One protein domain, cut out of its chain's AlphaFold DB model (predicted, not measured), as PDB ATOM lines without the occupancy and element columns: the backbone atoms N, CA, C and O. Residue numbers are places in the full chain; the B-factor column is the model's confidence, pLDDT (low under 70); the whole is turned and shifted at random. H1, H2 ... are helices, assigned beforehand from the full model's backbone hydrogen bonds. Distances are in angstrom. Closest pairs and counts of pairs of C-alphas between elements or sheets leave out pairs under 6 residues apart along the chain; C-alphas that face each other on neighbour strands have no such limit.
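This is residues 93 to 117, 403 to 450 and 519 to 541 of the 812 residues of an uncharacterized protein of Coniella lustricola (UniProt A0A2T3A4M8). H1 and the longer H5 lie side by side and form the core, with H4 crossing H1 steeply on the side away from H5. H2 crosses H5 and reaches H1 with its first residues, and H3 forms a corner before H4. The printed part has 96 residues with five named helices, H1 to H5 in order, and no named strand; its class is all helix. It is compact, with a radius of gyration of the C-alphas of 12.6 A and spans of 37 by 29 by 23 A.

H1 holds residues 95 to 108, 19.9 A long, from C-alpha 95 at (-38.968, 21.686, -15.379). H2 is residues 406 to 417, 16.8 A, and H3 is residues 427 to 434. H4 is residues 436 to 449, 19.6 A. H5, residues 519 to 539, is 30.7 A long and ends with C-alpha 539 at (-45.288, -3.141, 6.223).

H2 is the hub, touching four helices. Its residues 413 to 417 touch H5, about perpendicular at 84 degrees; the closest C-alphas, of Ile 413 and Glu 528, are 5.8 A apart. H2 only just touches H1, H3 and H4, each with 3 pairs of C-alphas within 8 A. H1 touches H5 at a shallow tilt of 27 degrees, the same way, closest at the C-alphas of Leu 108 and Ile 531, 5.5 A. H1 touches H4 at a steep tilt of 61 degrees, opposite ways, closest at the C-alphas of Ala 102 and Val 443, 5.6 A. H3 is apart from H1 and H5. Every O i to N i+4 pair is within hydrogen-bond range in H1, H2 and H3; H4 has 9 of 10 and H5 16 of 17.

The C-alphas farthest apart, of His 93 and Lys 541, are 38.4 A apart. Residues 118 to 402 and 451 to 518 are not printed, with gaps between C-alphas of 26.6 A and 17.8 A. H2 to H3 is a short link and H3 to H4 a tight one. The mean pLDDT of the printed part is 80.3; residue 93, residues 112 to 117, 422 to 437 and 540 to 541 are under 70.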
ATOM      1  N   HIS A  93     -37.738  27.680 -12.691       58.69
ATOM      2  CA  HIS A  93     -37.580  26.336 -12.129       58.69
ATOM      3  C   HIS A  93     -37.107  25.380 -13.223       58.69
ATOM      4  O   HIS A  93     -37.678  25.377 -14.316       58.69
ATOM      5  N   ASP A  94     -36.135  24.515 -12.928       72.69
ATOM      6  CA  ASP A  94     -35.903  23.370 -13.804       72.69
ATOM      7  C   ASP A  94     -37.207  22.568 -13.887       72.69
ATOM      8  O   ASP A  94     -37.734  22.100 -12.876       72.69
ATOM      9  N   GLU A  95     -37.729  22.414 -15.104       76.06
ATOM     10  CA  GLU A  95     -38.968  21.686 -15.379       76.06
ATOM     11  C   GLU A  95     -38.908  20.259 -14.799       76.06
ATOM     12  O   GLU A  95     -39.939  19.715 -14.412       76.06
ATOM     13  N   SER A  96     -37.704  19.680 -14.644       82.69
ATOM     14  CA  SER A  96     -37.483  18.411 -13.934       82.69
ATOM     15  C   SER A  96     -37.969  18.450 -12.482       82.69
ATOM     16  O   SER A  96     -38.656  17.535 -12.039       82.69
ATOM     17  N   GLN A  97     -37.669  19.517 -11.734       87.88
ATOM     18  CA  GLN A  97     -38.076  19.661 -10.330       87.88
ATOM     19  C   GLN A  97     -39.593  19.860 -10.194       87.88
ATOM     20  O   GLN A  97     -40.184  19.410  -9.211       87.88
ATOM     21  N   VAL A  98     -40.230  20.493 -11.187       89.06
ATOM     22  CA  VAL A  98     -41.691  20.674 -11.244       89.06
ATOM     23  C   VAL A  98     -42.394  19.349 -11.559       89.06
ATOM     24  O   VAL A  98     -43.344  18.988 -10.864       89.06
ATOM     25  N   VAL A  99     -41.898  18.586 -12.542       90.19
ATOM     26  CA  VAL A  99     -42.405  17.237 -12.856       90.19
ATOM     27  C   VAL A  99     -42.192  16.288 -11.672       90.19
ATOM     28  O   VAL A  99     -43.147  15.652 -11.239       90.19
ATOM     29  N   ARG A 100     -40.998  16.282 -11.061       91.56
ATOM     30  CA  ARG A 100     -40.676  15.527  -9.834       91.56
ATOM     31  C   ARG A 100     -41.649  15.830  -8.691       91.56
ATOM     32  O   ARG A 100     -42.099  14.911  -8.013       91.56
ATOM     33  N   CYS A 101     -42.025  17.096  -8.509       92.81
ATOM     34  CA  CYS A 101     -43.004  17.494  -7.496       92.81
ATOM     35  C   CYS A 101     -44.400  16.929  -7.796       92.81
ATOM     36  O   CYS A 101     -45.034  16.366  -6.904       92.81
ATOM     37  N   ALA A 102     -44.855  16.987  -9.051       92.62
ATOM     38  CA  ALA A 102     -46.125  16.389  -9.464       92.62
ATOM     39  C   ALA A 102     -46.130  14.851  -9.322       92.62
ATOM     40  O   ALA A 102     -47.089  14.298  -8.787       92.62
ATOM     41  N   GLU A 103     -45.052  14.168  -9.721       92.69
ATOM     42  CA  GLU A 103     -44.853  12.725  -9.505       92.69
ATOM     43  C   GLU A 103     -44.957  12.356  -8.022       92.69
ATOM     44  O   GLU A 103     -45.716  11.459  -7.654       92.69
ATOM     45  N   ASN A 104     -44.235  13.076  -7.160       93.38
ATOM     46  CA  ASN A 104     -44.200  12.819  -5.723       93.38
ATOM     47  C   ASN A 104     -45.564  13.107  -5.060       93.38
ATOM     48  O   ASN A 104     -46.035  12.317  -4.241       93.38
ATOM     49  N   ILE A 105     -46.253  14.186  -5.452       93.19
ATOM     50  CA  ILE A 105     -47.618  14.500  -4.993       93.19
ATOM     51  C   ILE A 105     -48.609  13.398  -5.400       93.19
ATOM     52  O   ILE A 105     -49.412  12.960  -4.576       93.19
ATOM     53  N   VAL A 106     -48.564  12.925  -6.649       91.81
ATOM     54  CA  VAL A 106     -49.466  11.863  -7.121       91.81
ATOM     55  C   VAL A 106     -49.157  10.533  -6.435       91.81
ATOM     56  O   VAL A 106     -50.083   9.867  -5.980       91.81
ATOM     57  N   LEU A 107     -47.879  10.167  -6.297       90.00
ATOM     58  CA  LEU A 107     -47.466   8.916  -5.659       90.00
ATOM     59  C   LEU A 107     -47.866   8.871  -4.176       90.00
ATOM     60  O   LEU A 107     -48.450   7.882  -3.735       90.00
ATOM     61  N   LEU A 108     -47.640   9.959  -3.427       88.69
ATOM     62  CA  LEU A 108     -48.091  10.077  -2.036       88.69
ATOM     63  C   LEU A 108     -49.625  10.001  -1.929       88.69
ATOM     64  O   LEU A 108     -50.145   9.388  -1.002       88.69
ATOM     65  N   GLY A 109     -50.352  10.557  -2.904       86.88
ATOM     66  CA  GLY A 109     -51.816  10.478  -2.995       86.88
ATOM     67  C   GLY A 109     -52.379   9.126  -3.445       86.88
ATOM     68  O   GLY A 109     -53.597   8.945  -3.418       86.88
ATOM     69  N   MET A 110     -51.526   8.185  -3.858       84.94
ATOM     70  CA  MET A 110     -51.901   6.810  -4.212       84.94
ATOM     71  C   MET A 110     -51.577   5.791  -3.109       84.94
ATOM     72  O   MET A 110     -51.935   4.619  -3.240       84.94
ATOM     73  N   LEU A 111     -50.949   6.226  -2.012       80.62
ATOM     74  CA  LEU A 111     -50.789   5.430  -0.798       80.62
ATOM     75  C   LEU A 111     -52.058   5.522   0.082       80.62
ATOM     76  O   LEU A 111     -52.752   6.542   0.062       80.62
ATOM     77  N   PRO A 112     -52.387   4.482   0.878       69.38
ATOM     78  CA  PRO A 112     -53.400   4.575   1.930       69.38
ATOM     79  C   PRO A 112     -53.147   5.745   2.888       69.38
ATOM     80  O   PRO A 112     -52.014   6.189   3.026       69.38
ATOM     81  N   ASN A 113     -54.187   6.172   3.617       63.12
ATOM     82  CA  ASN A 113     -54.122   7.232   4.639       63.12
ATOM     83  C   ASN A 113     -53.213   6.855   5.831       63.12
ATOM     84  O   ASN A 113     -53.684   6.559   6.932       63.12
ATOM     85  N   THR A 114     -51.903   6.863   5.616       58.75
ATOM     86  CA  THR A 114     -50.861   6.862   6.638       58.75
ATOM     87  C   THR A 114     -50.804   8.239   7.315       58.75
ATOM     88  O   THR A 114     -51.231   9.244   6.736       58.75
ATOM     89  N   PRO A 115     -50.321   8.330   8.566       60.22
ATOM     90  CA  PRO A 115     -50.208   9.606   9.265       60.22
ATOM     91  C   PRO A 115     -49.059  10.439   8.677       60.22
ATOM     92  O   PRO A 115     -47.930  10.371   9.164       60.22
ATOM     93  N   ILE A 116     -49.357  11.229   7.638       67.38
ATOM     94  CA  ILE A 116     -48.396  12.148   7.014       67.38
ATOM     95  C   ILE A 116     -47.837  13.086   8.092       67.38
ATOM     96  O   ILE A 116     -48.590  13.776   8.792       67.38
ATOM     97  N   ARG A 117     -46.512  13.085   8.251       66.06
ATOM     98  CA  ARG A 117     -45.811  13.875   9.261       66.06
ATOM     99  C   ARG A 117     -45.446  15.232   8.681       66.06
ATOM    100  O   ARG A 117     -44.685  15.338   7.729       66.06
ATOM    101  N   ILE A 403     -42.734  11.999 -18.442       78.50
ATOM    102  CA  ILE A 403     -43.106  11.636 -17.075       78.50
ATOM    103  C   ILE A 403     -42.397  10.308 -16.784       78.50
ATOM    104  O   ILE A 403     -42.328   9.448 -17.668       78.50
ATOM    105  N   GLY A 404     -41.805  10.160 -15.598       76.06
ATOM    106  CA  GLY A 404     -41.207   8.889 -15.208       76.06
ATOM    107  C   GLY A 404     -42.305   7.846 -14.984       76.06
ATOM    108  O   GLY A 404     -43.262   8.145 -14.267       76.06
ATOM    109  N   PRO A 405     -42.198   6.622 -15.534       83.19
ATOM    110  CA  PRO A 405     -43.075   5.544 -15.104       83.19
ATOM    111  C   PRO A 405     -42.848   5.277 -13.605       83.19
ATOM    112  O   PRO A 405     -41.786   5.557 -13.039       83.19
ATOM    113  N   VAL A 406     -43.890   4.801 -12.924       85.56
ATOM    114  CA  VAL A 406     -43.951   4.786 -11.450       85.56
ATOM    115  C   VAL A 406     -42.862   3.921 -10.792       85.56
ATOM    116  O   VAL A 406     -42.456   4.197  -9.664       85.56
ATOM    117  N   ASP A 407     -42.324   2.926 -11.494       82.62
ATOM    118  CA  ASP A 407     -41.174   2.123 -11.070       82.62
ATOM    119  C   ASP A 407     -39.862   2.932 -11.044       82.62
ATOM    120  O   ASP A 407     -39.118   2.848 -10.067       82.62
ATOM    121  N   VAL A 408     -39.615   3.783 -12.046       85.94
ATOM    122  CA  VAL A 408     -38.468   4.712 -12.090       85.94
ATOM    123  C   VAL A 408     -38.577   5.765 -10.984       85.94
ATOM    124  O   VAL A 408     -37.584   6.073 -10.318       85.94
ATOM    125  N   VAL A 409     -39.787   6.269 -10.722       88.94
ATOM    126  CA  VAL A 409     -40.060   7.178  -9.593       88.94
ATOM    127  C   VAL A 409     -39.763   6.489  -8.255       88.94
ATOM    128  O   VAL A 409     -39.050   7.040  -7.418       88.94
ATOM    129  N   LEU A 410     -40.235   5.256  -8.054       87.31
ATOM    130  CA  LEU A 410     -39.965   4.486  -6.836       87.31
ATOM    131  C   LEU A 410     -38.480   4.114  -6.686       87.31
ATOM    132  O   LEU A 410     -37.962   4.133  -5.568       87.31
ATOM    133  N   ALA A 411     -37.773   3.841  -7.786       85.88
ATOM    134  CA  ALA A 411     -36.333   3.597  -7.784       85.88
ATOM    135  C   ALA A 411     -35.537   4.840  -7.341       85.88
ATOM    136  O   ALA A 411     -34.659   4.708  -6.485       85.88
ATOM    137  N   ARG A 412     -35.886   6.044  -7.830       89.31
ATOM    138  CA  ARG A 412     -35.310   7.329  -7.372       89.31
ATOM    139  C   ARG A 412     -35.457   7.513  -5.860       89.31
ATOM    140  O   ARG A 412     -34.495   7.858  -5.172       89.31
ATOM    141  N   ILE A 413     -36.662   7.285  -5.341       87.88
ATOM    142  CA  ILE A 413     -36.966   7.480  -3.916       87.88
ATOM    143  C   ILE A 413     -36.215   6.448  -3.069       87.88
ATOM    144  O   ILE A 413     -35.615   6.802  -2.055       87.88
ATOM    145  N   ARG A 414     -36.168   5.183  -3.510       84.06
ATOM    146  CA  ARG A 414     -35.406   4.135  -2.824       84.06
ATOM    147  C   ARG A 414     -33.911   4.459  -2.764       84.06
ATOM    148  O   ARG A 414     -33.337   4.362  -1.686       84.06
ATOM    149  N   GLN A 415     -33.299   4.892  -3.868       82.62
ATOM    150  CA  GLN A 415     -31.879   5.285  -3.910       82.62
ATOM    151  C   GLN A 415     -31.536   6.424  -2.937       82.62
ATOM    152  O   GLN A 415     -30.404   6.503  -2.471       82.62
ATOM    153  N   SER A 416     -32.503   7.289  -2.618       79.94
ATOM    154  CA  SER A 416     -32.300   8.448  -1.740       79.94
ATOM    155  C   SER A 416     -32.435   8.131  -0.242       79.94
ATOM    156  O   SER A 416     -31.977   8.923   0.580       79.94
ATOM    157  N   HIS A 417     -33.073   7.009   0.126       75.69
ATOM    158  CA  HIS A 417     -33.505   6.760   1.512       75.69
ATOM    159  C   HIS A 417     -33.339   5.312   2.027       75.69
ATOM    160  O   HIS A 417     -33.284   5.122   3.236       75.69
ATOM    161  N   ASP A 418     -33.302   4.302   1.151       71.62
ATOM    162  CA  ASP A 418     -33.198   2.854   1.449       71.62
ATOM    163  C   ASP A 418     -34.170   2.293   2.522       71.62
ATOM    164  O   ASP A 418     -33.893   1.306   3.199       71.62
ATOM    165  N   LEU A 419     -35.356   2.899   2.672       70.31
ATOM    166  CA  LEU A 419     -36.350   2.511   3.693       70.31
ATOM    167  C   LEU A 419     -37.351   1.415   3.259       70.31
ATOM    168  O   LEU A 419     -38.242   1.066   4.043       70.31
ATOM    169  N   PHE A 420     -37.283   0.906   2.019       72.44
ATOM    170  CA  PHE A 420     -38.242  -0.084   1.498       72.44
ATOM    171  C   PHE A 420     -37.731  -0.940   0.323       72.44
ATOM    172  O   PHE A 420     -36.846  -0.551  -0.439       72.44
ATOM    173  N   SER A 421     -38.362  -2.108   0.151       71.00
ATOM    174  CA  SER A 421     -38.158  -3.042  -0.964       71.00
ATOM    175  C   SER A 421     -39.143  -2.778  -2.109       71.00
ATOM    176  O   SER A 421     -40.322  -2.506  -1.883       71.00
ATOM    177  N   LEU A 422     -38.683  -2.922  -3.358       68.56
ATOM    178  CA  LEU A 422     -39.551  -2.845  -4.544       68.56
ATOM    179  C   LEU A 422     -40.353  -4.136  -4.785       68.56
ATOM    180  O   LEU A 422     -41.412  -4.092  -5.407       68.56
ATOM    181  N   GLN A 423     -39.888  -5.284  -4.285       64.50
ATOM    182  CA  GLN A 423     -40.577  -6.568  -4.477       64.50
ATOM    183  C   GLN A 423     -41.858  -6.647  -3.631       64.50
ATOM    184  O   GLN A 423     -42.854  -7.256  -4.027       64.50
ATOM    185  N   ASP A 424     -41.877  -5.943  -2.500       62.31
ATOM    186  CA  ASP A 424     -42.895  -6.067  -1.456       62.31
ATOM    187  C   ASP A 424     -43.930  -4.931  -1.473       62.31
ATOM    188  O   ASP A 424     -44.724  -4.804  -0.545       62.31
ATOM    189  N   LEU A 425     -43.945  -4.101  -2.524       67.88
ATOM    190  CA  LEU A 425     -44.827  -2.930  -2.629       67.88
ATOM    191  C   LEU A 425     -46.311  -3.253  -2.323       67.88
ATOM    192  O   LEU A 425     -46.793  -4.332  -2.694       67.88
ATOM    193  N   PRO A 426     -47.066  -2.323  -1.698       66.19
ATOM    194  CA  PRO A 426     -48.489  -2.506  -1.410       66.19
ATOM    195  C   PRO A 426     -49.303  -2.846  -2.664       66.19
ATOM    196  O   PRO A 426     -49.039  -2.304  -3.734       66.19
ATOM    197  N   LEU A 427     -50.355  -3.665  -2.533       65.81
ATOM    198  CA  LEU A 427     -51.205  -4.101  -3.658       65.81
ATOM    199  C   LEU A 427     -51.753  -2.946  -4.521       65.81
ATOM    200  O   LEU A 427     -51.914  -3.104  -5.726       65.81
ATOM    201  N   GLN A 428     -51.997  -1.776  -3.925       61.97
ATOM    202  CA  GLN A 428     -52.436  -0.570  -4.640       61.97
ATOM    203  C   GLN A 428     -51.322   0.041  -5.507       61.97
ATOM    204  O   GLN A 428     -51.585   0.424  -6.645       61.97
ATOM    205  N   LEU A 429     -50.076   0.062  -5.019       68.44
ATOM    206  CA  LEU A 429     -48.906   0.469  -5.806       68.44
ATOM    207  C   LEU A 429     -48.524  -0.596  -6.838       68.44
ATOM    208  O   LEU A 429     -48.193  -0.235  -7.959       68.44
ATOM    209  N   LYS A 430     -48.663  -1.889  -6.518       68.81
ATOM    210  CA  LYS A 430     -48.504  -2.974  -7.501       68.81
ATOM    211  C   LYS A 430     -49.513  -2.843  -8.640       68.81
ATOM    212  O   LYS A 430     -49.129  -2.913  -9.804       68.81
ATOM    213  N   LYS A 431     -50.777  -2.529  -8.333       66.31
ATOM    214  CA  LYS A 431     -51.762  -2.193  -9.367       66.31
ATOM    215  C   LYS A 431     -51.370  -0.932 -10.157       66.31
ATOM    216  O   LYS A 431     -51.515  -0.932 -11.373       66.31
ATOM    217  N   ALA A 432     -50.832   0.104  -9.511       61.22
ATOM    218  CA  ALA A 432     -50.337   1.299 -10.203       61.22
ATOM    219  C   ALA A 432     -49.160   1.001 -11.155       61.22
ATOM    220  O   ALA A 432     -49.132   1.536 -12.258       61.22
ATOM    221  N   THR A 433     -48.234   0.114 -10.773       62.88
ATOM    222  CA  THR A 433     -47.148  -0.362 -11.652       62.88
ATOM    223  C   THR A 433     -47.651  -1.267 -12.783       62.88
ATOM    224  O   THR A 433     -47.025  -1.319 -13.833       62.88
ATOM    225  N   SER A 434     -48.785  -1.959 -12.606       64.31
ATOM    226  CA  SER A 434     -49.428  -2.763 -13.661       64.31
ATOM    227  C   SER A 434     -50.330  -1.955 -14.603       64.31
ATOM    228  O   SER A 434     -50.624  -2.417 -15.701       64.31
ATOM    229  N   GLU A 435     -50.754  -0.750 -14.211       68.00
ATOM    230  CA  GLU A 435     -51.515   0.194 -15.040       68.00
ATOM    231  C   GLU A 435     -50.789   1.565 -15.115       68.00
ATOM    232  O   GLU A 435     -51.329   2.549 -14.604       68.00
ATOM    233  N   PRO A 436     -49.589   1.700 -15.730       61.41
ATOM    234  CA  PRO A 436     -48.782   2.933 -15.644       61.41
ATOM    235  C   PRO A 436     -49.509   4.214 -16.080       61.41
ATOM    236  O   PRO A 436     -49.392   5.252 -15.425       61.41
ATOM    237  N   ALA A 437     -50.380   4.119 -17.093       65.62
ATOM    238  CA  ALA A 437     -51.241   5.211 -17.557       65.62
ATOM    239  C   ALA A 437     -52.140   5.821 -16.452       65.62
ATOM    240  O   ALA A 437     -52.542   6.979 -16.545       65.62
ATOM    241  N   ASN A 438     -52.435   5.067 -15.386       80.81
ATOM    242  CA  ASN A 438     -53.200   5.497 -14.210       80.81
ATOM    243  C   ASN A 438     -52.377   6.428 -13.289       80.81
ATOM    244  O   ASN A 438     -52.946   7.286 -12.611       80.81
ATOM    245  N   PHE A 439     -51.048   6.275 -13.269       87.38
ATOM    246  CA  PHE A 439     -50.115   7.188 -12.602       87.38
ATOM    247  C   PHE A 439     -49.754   8.363 -13.518       87.38
ATOM    248  O   PHE A 439     -50.000   9.515 -13.164       87.38
ATOM    249  N   GLU A 440     -49.250   8.077 -14.720       87.75
ATOM    250  CA  GLU A 440     -48.788   9.087 -15.680       87.75
ATOM    251  C   GLU A 440     -49.902  10.075 -16.045       87.75
ATOM    252  O   GLU A 440     -49.691  11.287 -16.013       87.75
ATOM    253  N   GLY A 441     -51.124   9.581 -16.280       87.00
ATOM    254  CA  GLY A 441     -52.295  10.414 -16.550       87.00
ATOM    255  C   GLY A 441     -52.680  11.336 -15.387       87.00
ATOM    256  O   GLY A 441     -53.172  12.434 -15.627       87.00
ATOM    257  N   LYS A 442     -52.409  10.955 -14.130       89.00
ATOM    258  CA  LYS A 442     -52.632  11.820 -12.954       89.00
ATOM    259  C   LYS A 442     -51.521  12.841 -12.752       89.00
ATOM    260  O   LYS A 442     -51.804  13.936 -12.267       89.00
ATOM    261  N   VAL A 443     -50.278  12.509 -13.100       90.69
ATOM    262  CA  VAL A 443     -49.160  13.468 -13.098       90.69
ATOM    263  C   VAL A 443     -49.388  14.519 -14.185       90.69
ATOM    264  O   VAL A 443     -49.308  15.713 -13.907       90.69
ATOM    265  N   ASP A 444     -49.786  14.094 -15.384       88.75
ATOM    266  CA  ASP A 444     -50.211  14.968 -16.479       88.75
ATOM    267  C   ASP A 444     -51.442  15.821 -16.109       88.75
ATOM    268  O   ASP A 444     -51.415  17.041 -16.284       88.75
ATOM    269  N   GLU A 445     -52.491  15.231 -15.519       89.25
ATOM    270  CA  GLU A 445     -53.647  15.992 -15.028       89.25
ATOM    271  C   GLU A 445     -53.219  17.038 -13.990       89.25
ATOM    272  O   GLU A 445     -53.628  18.198 -14.077       89.25
ATOM    273  N   THR A 446     -52.353  16.654 -13.048       89.75
ATOM    274  CA  THR A 446     -51.795  17.545 -12.024       89.75
ATOM    275  C   THR A 446     -51.066  18.720 -12.671       89.75
ATOM    276  O   THR A 446     -51.441  19.862 -12.423       89.75
ATOM    277  N   LEU A 447     -50.112  18.469 -13.574       89.81
ATOM    278  CA  LEU A 447     -49.343  19.504 -14.278       89.81
ATOM    279  C   LEU A 447     -50.217  20.440 -15.135       89.81
ATOM    280  O   LEU A 447     -49.881  21.611 -15.320       89.81
ATOM    281  N   ARG A 448     -51.352  19.955 -15.659       87.81
ATOM    282  CA  ARG A 448     -52.296  20.767 -16.449       87.81
ATOM    283  C   ARG A 448     -53.266  21.577 -15.585       87.81
ATOM    284  O   ARG A 448     -53.584  22.720 -15.942       87.81
ATOM    285  N   ASN A 449     -53.807  20.981 -14.520       88.31
ATOM    286  CA  ASN A 449     -54.989  21.459 -13.783       88.31
ATOM    287  C   ASN A 449     -54.693  22.006 -12.375       88.31
ATOM    288  O   ASN A 449     -55.617  22.502 -11.717       88.31
ATOM    289  N   SER A 450     -53.433  21.949 -11.945       91.31
ATOM    290  CA  SER A 450     -52.897  22.524 -10.710       91.31
ATOM    291  C   SER A 450     -53.283  23.986 -10.464       91.31
ATOM    292  O   SER A 450     -53.610  24.761 -11.372       91.31
ATOM    293  N   LEU A 519     -36.748  26.051  -2.420       90.19
ATOM    294  CA  LEU A 519     -37.916  25.593  -1.662       90.19
ATOM    295  C   LEU A 519     -38.613  24.407  -2.350       90.19
ATOM    296  O   LEU A 519     -39.071  23.497  -1.665       90.19
ATOM    297  N   LEU A 520     -38.629  24.370  -3.686       91.94
ATOM    298  CA  LEU A 520     -39.124  23.248  -4.487       91.94
ATOM    299  C   LEU A 520     -38.246  22.005  -4.308       91.94
ATOM    300  O   LEU A 520     -38.769  20.909  -4.131       91.94
ATOM    301  N   GLU A 521     -36.922  22.165  -4.278       91.38
ATOM    302  CA  GLU A 521     -36.003  21.061  -3.976       91.38
ATOM    303  C   GLU A 521     -36.175  20.509  -2.554       91.38
ATOM    304  O   GLU A 521     -36.149  19.294  -2.352       91.38
ATOM    305  N   GLN A 522     -36.351  21.390  -1.563       92.12
ATOM    306  CA  GLN A 522     -36.627  20.992  -0.179       92.12
ATOM    307  C   GLN A 522     -37.973  20.274  -0.058       92.12
ATOM    308  O   GLN A 522     -38.048  19.232   0.592       92.12
ATOM    309  N   LEU A 523     -39.012  20.780  -0.731       93.38
ATOM    310  CA  LEU A 523     -40.316  20.129  -0.805       93.38
ATOM    311  C   LEU A 523     -40.211  18.756  -1.481       93.38
ATOM    312  O   LEU A 523     -40.770  17.796  -0.963       93.38
ATOM    313  N   ASN A 524     -39.458  18.636  -2.579       93.88
ATOM    314  CA  ASN A 524     -39.228  17.357  -3.251       93.88
ATOM    315  C   ASN A 524     -38.581  16.336  -2.308       93.88
ATOM    316  O   ASN A 524     -39.113  15.238  -2.182       93.88
ATOM    317  N   ARG A 525     -37.512  16.699  -1.584       92.25
ATOM    318  CA  ARG A 525     -36.900  15.804  -0.581       92.25
ATOM    319  C   ARG A 525     -37.889  15.418   0.524       92.25
ATOM    320  O   ARG A 525     -38.057  14.236   0.793       92.25
ATOM    321  N   HIS A 526     -38.611  16.386   1.092       91.75
ATOM    322  CA  HIS A 526     -39.595  16.117   2.144       91.75
ATOM    323  C   HIS A 526     -40.739  15.192   1.681       91.75
ATOM    324  O   HIS A 526     -41.177  14.318   2.428       91.75
ATOM    325  N   LEU A 527     -41.219  15.344   0.443       92.75
ATOM    326  CA  LEU A 527     -42.232  14.452  -0.125       92.75
ATOM    327  C   LEU A 527     -41.689  13.033  -0.335       92.75
ATOM    328  O   LEU A 527     -42.394  12.072  -0.039       92.75
ATOM    329  N   GLU A 528     -40.447  12.887  -0.797       92.31
ATOM    330  CA  GLU A 528     -39.801  11.581  -0.997       92.31
ATOM    331  C   GLU A 528     -39.541  10.866   0.342       92.31
ATOM    332  O   GLU A 528     -39.835   9.673   0.459       92.31
ATOM    333  N   GLU A 529     -39.164  11.605   1.391       89.06
ATOM    334  CA  GLU A 529     -39.132  11.120   2.777       89.06
ATOM    335  C   GLU A 529     -40.518  10.640   3.246       89.06
ATOM    336  O   GLU A 529     -40.636   9.541   3.788       89.06
ATOM    337  N   GLN A 530     -41.589  11.419   3.024       88.44
ATOM    338  CA  GLN A 530     -42.949  11.018   3.422       88.44
ATOM    339  C   GLN A 530     -43.465   9.797   2.650       88.44
ATOM    340  O   GLN A 530     -44.151   8.957   3.241       88.44
ATOM    341  N   ILE A 531     -43.132   9.665   1.361       88.25
ATOM    342  CA  ILE A 531     -43.449   8.480   0.547       88.25
ATOM    343  C   ILE A 531     -42.714   7.262   1.105       88.25
ATOM    344  O   ILE A 531     -43.353   6.246   1.386       88.25
ATOM    345  N   ALA A 532     -41.402   7.373   1.332       86.31
ATOM    346  CA  ALA A 532     -40.587   6.294   1.874       86.31
ATOM    347  C   ALA A 532     -41.099   5.847   3.256       86.31
ATOM    348  O   ALA A 532     -41.392   4.669   3.440       86.31
ATOM    349  N   MET A 533     -41.327   6.786   4.184       82.69
ATOM    350  CA  MET A 533     -41.903   6.497   5.505       82.69
ATOM    351  C   MET A 533     -43.299   5.868   5.422       82.69
ATOM    352  O   MET A 533     -43.595   4.936   6.169       82.69
ATOM    353  N   SER A 534     -44.166   6.350   4.527       82.75
ATOM    354  CA  SER A 534     -45.514   5.794   4.361       82.75
ATOM    355  C   SER A 534     -45.476   4.360   3.839       82.75
ATOM    356  O   SER A 534     -46.215   3.520   4.343       82.75
ATOM    357  N   ILE A 535     -44.575   4.040   2.904       81.00
ATOM    358  CA  ILE A 535     -44.342   2.656   2.466       81.00
ATOM    359  C   ILE A 535     -43.810   1.812   3.641       81.00
ATOM    360  O   ILE A 535     -44.344   0.731   3.894       81.00
ATOM    361  N   SER A 536     -42.850   2.320   4.426       78.94
ATOM    362  CA  SER A 536     -42.308   1.617   5.599       78.94
ATOM    363  C   SER A 536     -43.354   1.308   6.683       78.94
ATOM    364  O   SER A 536     -43.288   0.255   7.317       78.94
ATOM    365  N   GLU A 537     -44.325   2.196   6.921       77.56
ATOM    366  CA  GLU A 537     -45.395   1.977   7.909       77.56
ATOM    367  C   GLU A 537     -46.477   0.997   7.426       77.56
ATOM    368  O   GLU A 537     -47.087   0.303   8.246       77.56
ATOM    369  N   LEU A 538     -46.680   0.859   6.111       73.62
ATOM    370  CA  LEU A 538     -47.614  -0.129   5.555       73.62
ATOM    371  C   LEU A 538     -47.141  -1.571   5.799       73.62
ATOM    372  O   LEU A 538     -47.974  -2.435   6.085       73.62
ATOM    373  N   TYR A 539     -45.827  -1.835   5.807       71.06
ATOM    374  CA  TYR A 539     -45.288  -3.141   6.223       71.06
ATOM    375  C   TYR A 539     -45.618  -3.487   7.678       71.06
ATOM    376  O   TYR A 539     -45.846  -4.653   8.001       71.06
ATOM    377  N   LYS A 540     -45.701  -2.481   8.557       69.62
ATOM    378  CA  LYS A 540     -46.021  -2.655   9.984       69.62
ATOM    379  C   LYS A 540     -47.518  -2.877  10.244       69.62
ATOM    380  O   LYS A 540     -47.916  -3.003  11.398       69.62
ATOM    381  N   LYS A 541     -48.346  -2.928   9.188       64.88
ATOM    382  CA  LYS A 541     -49.805  -3.150   9.235       64.88
ATOM    383  C   LYS A 541     -50.551  -2.187  10.174       64.88
ATOM    384  O   LYS A 541     -51.574  -2.559  10.750       64.88
TER     385      LYS A 541